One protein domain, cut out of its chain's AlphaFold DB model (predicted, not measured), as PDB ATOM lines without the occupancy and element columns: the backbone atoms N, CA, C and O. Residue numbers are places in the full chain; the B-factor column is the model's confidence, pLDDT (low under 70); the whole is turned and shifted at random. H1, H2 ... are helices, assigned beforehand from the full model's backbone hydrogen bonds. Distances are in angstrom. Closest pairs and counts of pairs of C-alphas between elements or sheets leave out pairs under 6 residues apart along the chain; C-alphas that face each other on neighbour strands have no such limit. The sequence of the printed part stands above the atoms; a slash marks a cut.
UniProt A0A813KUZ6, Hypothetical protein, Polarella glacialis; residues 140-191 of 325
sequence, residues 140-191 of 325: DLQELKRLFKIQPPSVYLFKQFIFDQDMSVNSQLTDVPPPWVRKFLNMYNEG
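Overview. This is residues 140 to 191 of the 325 residues of the protein "Hypothetical protein" of Polarella glacialis (UniProt A0A813KUZ6). What shape does the model make? Three helices, H1, H2 and H3, are set steeply to one another with their centres in a triangle; H1 and H2 make a corner at their tight link, and the long loop of residues 165 to 177 leads from H2 back to H3. How is it made up and how large is it? The printed part has 52 residues with three named helices, in the order H1, H2, H3, and no named strand, and its class is all helix. It is compact, with a radius of gyration of the C-alphas of 10.0 A and a rounded outline of 25 by 19 by 18 A.

Arrangement. How does H1, residues 140 to 150, stand to H2, residues 154 to 164? They touch only at the corner by their link, and only just, with 3 pairs of C-alphas within 8 A; the closest are those of Phe 148 and Ser 154, 5.7 A apart. They run opposite ways at a steep tilt of 49 degrees. How does H3, residues 178 to 190, stand to both? H3 and H1 touch, the closest C-alphas being those of Asp 140 and Arg 182, 6.2 A apart, and they run the same way at a steep tilt of 45 degrees. H3 and H2 only just touch, with 3 pairs of C-alphas within 8 A, H3 with residues 180 to 184 alone; the closest C-alphas, those of Phe 158 and Phe 184, are 7.0 A apart, and the helices run opposite ways at a steep tilt of 59 degrees. What do the backbones show? In H1, H2 and H3 every O i to N i+4 pair is within hydrogen-bond range.

Along the chain. Where does H1 begin? C-alpha 140 is at (135.586, 141.773, 132.329), and H1 is 15.3 A from first to last C-alpha. Where do H2 and H3 lie? H2 is 15.0 A long from C-alpha 154 at (134.613, 155.312, 127.456), and H3 is 18.3 A long, ending with C-alpha 190 at (127.973, 146.234, 119.152).

Size, cuts and confidence. How far does it reach? The two C-alphas farthest apart, those of Ile 150 and Asp 166, are 26.9 A apart. Is anything cut, long or uncertain? The printed part has no cut, and the link from H2 to H3, 13 residues, is long. The mean pLDDT of the printed part is 93.1, and no printed residue is under 70.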
ATOM      1  N   ASP A 140     136.435 140.686 132.829       90.88
ATOM      2  CA  ASP A 140     135.586 141.773 132.329       90.88
ATOM      3  C   ASP A 140     136.055 143.156 132.827       90.88
ATOM      4  O   ASP A 140     136.033 144.137 132.090       90.88
ATOM      5  N   LEU A 141     136.547 143.251 134.071       91.06
ATOM      6  CA  LEU A 141     137.113 144.505 134.574       91.06
ATOM      7  C   LEU A 141     138.454 144.848 133.955       91.06
ATOM      8  O   LEU A 141     138.753 146.031 133.798       91.06
ATOM      9  N   GLN A 142     139.291 143.851 133.678       89.62
ATOM     10  CA  GLN A 142     140.576 144.105 133.033       89.62
ATOM     11  C   GLN A 142     140.354 144.617 131.616       89.62
ATOM     12  O   GLN A 142     140.997 145.584 131.210       89.62
ATOM     13  N   GLU A 143     139.387 144.035 130.911       93.62
ATOM     14  CA  GLU A 143     138.996 144.495 129.588       93.62
ATOM     15  C   GLU A 143     138.411 145.909 129.632       93.62
ATOM     16  O   GLU A 143     138.836 146.774 128.870       93.62
ATOM     17  N   LEU A 144     137.541 146.202 130.600       95.50
ATOM     18  CA  LEU A 144     137.019 147.553 130.792       95.50
ATOM     19  C   LEU A 144     138.127 148.572 131.123       95.50
ATOM     20  O   LEU A 144     138.159 149.665 130.564       95.50
ATOM     21  N   LYS A 145     139.097 148.213 131.975       94.25
ATOM     22  CA  LYS A 145     140.272 149.059 132.262       94.25
ATOM     23  C   LYS A 145     141.143 149.273 131.023       94.25
ATOM     24  O   LYS A 145     141.675 150.368 130.828       94.25
ATOM     25  N   ARG A 146     141.309 148.239 130.194       94.88
ATOM     26  CA  ARG A 146     142.026 148.326 128.916       94.88
ATOM     27  C   ARG A 146     141.309 149.288 127.975       94.88
ATOM     28  O   ARG A 146     141.961 150.165 127.414       94.88
ATOM     29  N   LEU A 147     139.987 149.172 127.878       96.19
ATOM     30  CA  LEU A 147     139.145 150.073 127.102       96.19
ATOM     31  C   LEU A 147     139.295 151.526 127.576       96.19
ATOM     32  O   LEU A 147     139.589 152.391 126.756       96.19
ATOM     33  N   PHE A 148     139.236 151.783 128.887       96.06
ATOM     34  CA  PHE A 148     139.442 153.122 129.461       96.06
ATOM     35  C   PHE A 148     140.801 153.725 129.103       96.06
ATOM     36  O   PHE A 148     140.915 154.927 128.884       96.06
ATOM     37  N   LYS A 149     141.846 152.896 129.027       95.12
ATOM     38  CA  LYS A 149     143.191 153.343 128.661       95.12
ATOM     39  C   LYS A 149     143.320 153.665 127.171       95.12
ATOM     40  O   LYS A 149     144.022 154.607 126.818       95.12
ATOM     41  N   ILE A 150     142.713 152.852 126.305       96.31
ATOM     42  CA  ILE A 150     142.791 153.030 124.846       96.31
ATOM     43  C   ILE A 150     141.876 154.175 124.405       96.31
ATOM     44  O   ILE A 150     142.249 154.959 123.535       96.31
ATOM     45  N   GLN A 151     140.697 154.279 125.014       96.56
ATOM     46  CA  GLN A 151     139.668 155.253 124.679       96.56
ATOM     47  C   GLN A 151     139.163 155.944 125.952       96.56
ATOM     48  O   GLN A 151     138.115 155.562 126.474       96.56
ATOM     49  N   PRO A 152     139.852 156.982 126.456       96.69
ATOM     50  CA  PRO A 152     139.452 157.689 127.675       96.69
ATOM     51  C   PRO A 152     137.967 158.108 127.753       96.69
ATOM     52  O   PRO A 152     137.380 157.948 128.825       96.69
ATOM     53  N   PRO A 153     137.292 158.540 126.663       97.12
ATOM     54  CA  PRO A 153     135.862 158.882 126.703       97.12
ATOM     55  C   PRO A 153     134.935 157.732 127.126       97.12
ATOM     56  O   PRO A 153     133.831 157.972 127.614       97.12
ATOM     57  N   SER A 154     135.378 156.478 126.992       96.88
ATOM     58  CA  SER A 154     134.613 155.312 127.456       96.88
ATOM     59  C   SER A 154     134.393 155.306 128.974       96.88
ATOM     60  O   SER A 154     133.418 154.717 129.436       96.88
ATOM     61  N   VAL A 155     135.222 156.016 129.754       96.62
ATOM     62  CA  VAL A 155     135.010 156.205 131.200       96.62
ATOM     63  C   VAL A 155     133.720 156.984 131.461       96.62
ATOM     64  O   VAL A 155     132.927 156.587 132.313       96.62
ATOM     65  N   TYR A 156     133.491 158.071 130.715       96.69
ATOM     66  CA  TYR A 156     132.266 158.868 130.813       96.69
ATOM     67  C   TYR A 156     131.041 158.044 130.413       96.69
ATOM     68  O   TYR A 156     130.067 157.998 131.162       96.69
ATOM     69  N   LEU A 157     131.123 157.331 129.287       96.94
ATOM     70  CA  LEU A 157     130.046 156.457 128.812       96.94
ATOM     71  C   LEU A 157     129.698 155.369 129.829       96.94
ATOM     72  O   LEU A 157     128.524 155.104 130.075       96.94
ATOM     73  N   PHE A 158     130.708 154.763 130.452       96.81
ATOM     74  CA  PHE A 158     130.489 153.768 131.491       96.81
ATOM     75  C   PHE A 158     129.823 154.377 132.728       96.81
ATOM     76  O   PHE A 158     128.851 153.820 133.227       96.81
ATOM     77  N   LYS A 159     130.294 155.531 133.216       95.50
ATOM     78  CA  LYS A 159     129.683 156.207 134.375       95.50
ATOM     79  C   LYS A 159     128.239 156.637 134.095       95.50
ATOM     80  O   LYS A 159     127.389 156.453 134.963       95.50
ATOM     81  N   GLN A 160     127.950 157.116 132.886       95.88
ATOM     82  CA  GLN A 160     126.586 157.391 132.434       95.88
ATOM     83  C   GLN A 160     125.733 156.115 132.421       95.88
ATOM     84  O   GLN A 160     124.633 156.110 132.958       95.88
ATOM     85  N   PHE A 161     126.252 155.011 131.873       96.19
ATOM     86  CA  PHE A 161     125.553 153.726 131.871       96.19
ATOM     87  C   PHE A 161     125.218 153.247 133.290       96.19
ATOM     88  O   PHE A 161     124.093 152.824 133.534       96.19
ATOM     89  N   ILE A 162     126.164 153.341 134.231       95.75
ATOM     90  CA  ILE A 162     125.951 152.981 135.642       95.75
ATOM     91  C   ILE A 162     124.871 153.866 136.273       95.75
ATOM     92  O   ILE A 162     123.969 153.342 136.926       95.75
ATOM     93  N   PHE A 163     124.908 155.177 136.021       94.00
ATOM     94  CA  PHE A 163     123.854 156.092 136.462       94.00
ATOM     95  C   PHE A 163     122.475 155.696 135.909       94.00
ATOM     96  O   PHE A 163     121.508 155.637 136.663       94.00
ATOM     97  N   ASP A 164     122.395 155.341 134.624       95.31
ATOM     98  CA  ASP A 164     121.155 154.907 133.966       95.31
ATOM     99  C   ASP A 164     120.608 153.570 134.509       95.31
ATOM    100  O   ASP A 164     119.465 153.216 134.220       95.31
ATOM    101  N   GLN A 165     121.408 152.800 135.257       94.62
ATOM    102  CA  GLN A 165     120.966 151.583 135.956       94.62
ATOM    103  C   GLN A 165     120.613 151.840 137.435       94.62
ATOM    104  O   GLN A 165     120.588 150.891 138.219       94.62
ATOM    105  N   ASP A 166     120.380 153.099 137.828       93.56
ATOM    106  CA  ASP A 166     120.097 153.524 139.209       93.56
ATOM    107  C   ASP A 166     121.185 153.103 140.217       93.56
ATOM    108  O   ASP A 166     120.938 152.922 141.414       93.56
ATOM    109  N   MET A 167     122.420 152.943 139.741       90.31
ATOM    110  CA  MET A 167     123.567 152.668 140.593       90.31
ATOM    111  C   MET A 167     124.267 153.967 140.994       90.31
ATOM    112  O   MET A 167     124.269 154.957 140.259       90.31
ATOM    113  N   SER A 168     124.912 153.957 142.164       86.81
ATOM    114  CA  SER A 168     125.696 155.105 142.613       86.81
ATOM    115  C   SER A 168     126.815 155.408 141.618       86.81
ATOM    116  O   SER A 168     127.656 154.563 141.311       86.81
ATOM    117  N   VAL A 169     126.859 156.652 141.143       79.56
ATOM    118  CA  VAL A 169     127.922 157.150 140.256       79.56
ATOM    119  C   VAL A 169     129.291 157.063 140.926       79.56
ATOM    120  O   VAL A 169     130.302 156.865 140.251       79.56
ATOM    121  N   ASN A 170     129.311 157.138 142.256       76.81
ATOM    122  CA  ASN A 170     130.516 157.096 143.078       76.81
ATOM    123  C   ASN A 170     130.976 155.663 143.370       76.81
ATOM    124  O   ASN A 170     131.951 155.467 144.089       76.81
ATOM    125  N   SER A 171     130.294 154.643 142.838       76.88
ATOM    126  CA  SER A 171     130.768 153.268 142.961       76.88
ATOM    127  C   SER A 171     132.157 153.146 142.340       76.88
ATOM    128  O   SER A 171     132.388 153.544 141.182       76.88
ATOM    129  N   GLN A 172     133.085 152.572 143.109       84.12
ATOM    130  CA  GLN A 172     134.369 152.182 142.558       84.12
ATOM    131  C   GLN A 172     134.114 151.126 141.486       84.12
ATOM    132  O   GLN A 172     133.130 150.385 141.514       84.12
ATOM    133  N   LEU A 173     135.020 151.025 140.517       86.81
ATOM    134  CA  LEU A 173     134.884 150.050 139.437       86.81
ATOM    135  C   LEU A 173     134.753 148.604 139.967       86.81
ATOM    136  O   LEU A 173     134.100 147.760 139.356       86.81
ATOM    137  N   THR A 174     135.360 148.330 141.123       83.81
ATOM    138  CA  THR A 174     135.270 147.063 141.860       83.81
ATOM    139  C   THR A 174     133.889 146.794 142.442       83.81
ATOM    140  O   THR A 174     133.522 145.632 142.581       83.81
ATOM    141  N   ASP A 175     133.097 147.824 142.704       88.62
ATOM    142  CA  ASP A 175     131.780 147.681 143.327       88.62
ATOM    143  C   ASP A 175     130.700 147.397 142.279       88.62
ATOM    144  O   ASP A 175     129.605 146.946 142.607       88.62
ATOM    145  N   VAL A 176     131.008 147.616 140.994       90.81
ATOM    146  CA  VAL A 176     130.081 147.322 139.904       90.81
ATOM    147  C   VAL A 176     129.939 145.807 139.728       90.81
ATOM    148  O   VAL A 176     130.948 145.141 139.464       90.81
ATOM    149  N   PRO A 177     128.715 145.243 139.799       90.44
ATOM    150  CA  PRO A 177     128.497 143.820 139.580       90.44
ATOM    151  C   PRO A 177     128.967 143.361 138.187       90.44
ATOM    152  O   PRO A 177     128.711 144.050 137.194       90.44
ATOM    153  N   PRO A 178     129.590 142.172 138.064       90.06
ATOM    154  CA  PRO A 178     130.095 141.663 136.786       90.06
ATOM    155  C   PRO A 178     129.082 141.650 135.624       90.06
ATOM    156  O   PRO A 178     129.476 142.009 134.513       90.06
ATOM    157  N   PRO A 179     127.788 141.310 135.820       92.19
ATOM    158  CA  PRO A 179     126.808 141.347 134.732       92.19
ATOM    159  C   PRO A 179     126.667 142.726 134.075       92.19
ATOM    160  O   PRO A 179     126.489 142.801 132.862       92.19
ATOM    161  N   TRP A 180     126.799 143.810 134.844       95.00
ATOM    162  CA  TRP A 180     126.712 145.175 134.322       95.00
ATOM    163  C   TRP A 180     127.944 145.565 133.513       95.00
ATOM    164  O   TRP A 180     127.811 146.172 132.455       95.00
ATOM    165  N   VAL A 181     129.130 145.150 133.968       95.31
ATOM    166  CA  VAL A 181     130.381 145.327 133.216       95.31
ATOM    167  C   VAL A 181     130.289 144.615 131.866       95.31
ATOM    168  O   VAL A 181     130.555 145.227 130.836       95.31
ATOM    169  N   ARG A 182     129.842 143.351 131.855       95.06
ATOM    170  CA  ARG A 182     129.645 142.584 130.614       95.06
ATOM    171  C   ARG A 182     128.606 143.213 129.698       95.06
ATOM    172  O   ARG A 182     128.854 143.342 128.507       95.06
ATOM    173  N   LYS A 183     127.465 143.635 130.252       96.38
ATOM    174  CA  LYS A 183     126.410 144.307 129.485       96.38
ATOM    175  C   LYS A 183     126.944 145.567 128.801       96.38
ATOM    176  O   LYS A 183     126.714 145.735 127.611       96.38
ATOM    177  N   PHE A 184     127.696 146.402 129.522       97.06
ATOM    178  CA  PHE A 184     128.325 147.585 128.937       97.06
ATOM    179  C   PHE A 184     129.322 147.227 127.829       97.06
ATOM    180  O   PHE A 184     129.253 147.807 126.753       97.06
ATOM    181  N   LEU A 185     130.224 146.266 128.069       97.19
ATOM    182  CA  LEU A 185     131.211 145.847 127.069       97.19
ATOM    183  C   LEU A 185     130.549 145.296 125.797       97.19
ATOM    184  O   LEU A 185     131.004 145.610 124.702       97.19
ATOM    185  N   ASN A 186     129.464 144.530 125.930       96.81
ATOM    186  CA  ASN A 186     128.706 144.023 124.785       96.81
ATOM    187  C   ASN A 186     128.079 145.169 123.984       96.81
ATOM    188  O   ASN A 186     128.361 145.282 122.797       96.81
ATOM    189  N   MET A 187     127.342 146.072 124.646       97.06
ATOM    190  CA  MET A 187     126.761 147.254 123.990       97.06
ATOM    191  C   MET A 187     127.832 148.103 123.295       97.06
ATOM    192  O   MET A 187     127.631 148.612 122.195       97.06
ATOM    193  N   TYR A 188     128.991 148.260 123.936       96.25
ATOM    194  CA  TYR A 188     130.104 149.021 123.387       96.25
ATOM    195  C   TYR A 188     130.679 148.367 122.122       96.25
ATOM    196  O   TYR A 188     130.915 149.053 121.131       96.25
ATOM    197  N   ASN A 189     130.864 147.045 122.131       95.31
ATOM    198  CA  ASN A 189     131.368 146.287 120.982       95.31
ATOM    199  C   ASN A 189     130.358 146.201 119.826       95.31
ATOM    200  O   ASN A 189     130.763 146.134 118.669       95.31
ATOM    201  N   GLU A 190     129.063 146.213 120.135       96.38
ATOM    202  CA  GLU A 190     127.973 146.234 119.152       96.38
ATOM    203  C   GLU A 190     127.805 147.615 118.493       96.38
ATOM    204  O   GLU A 190     127.155 147.728 117.456       96.38
ATOM    205  N   GLY A 191     128.439 148.661 119.042       95.31
ATOM    206  CA  GLY A 191     128.290 150.037 118.564       95.31
ATOM    207  C   GLY A 191     126.993 150.707 119.025       95.31
ATOM    208  O   GLY A 191     126.646 151.774 118.527       95.31
TER     209      GLY A 191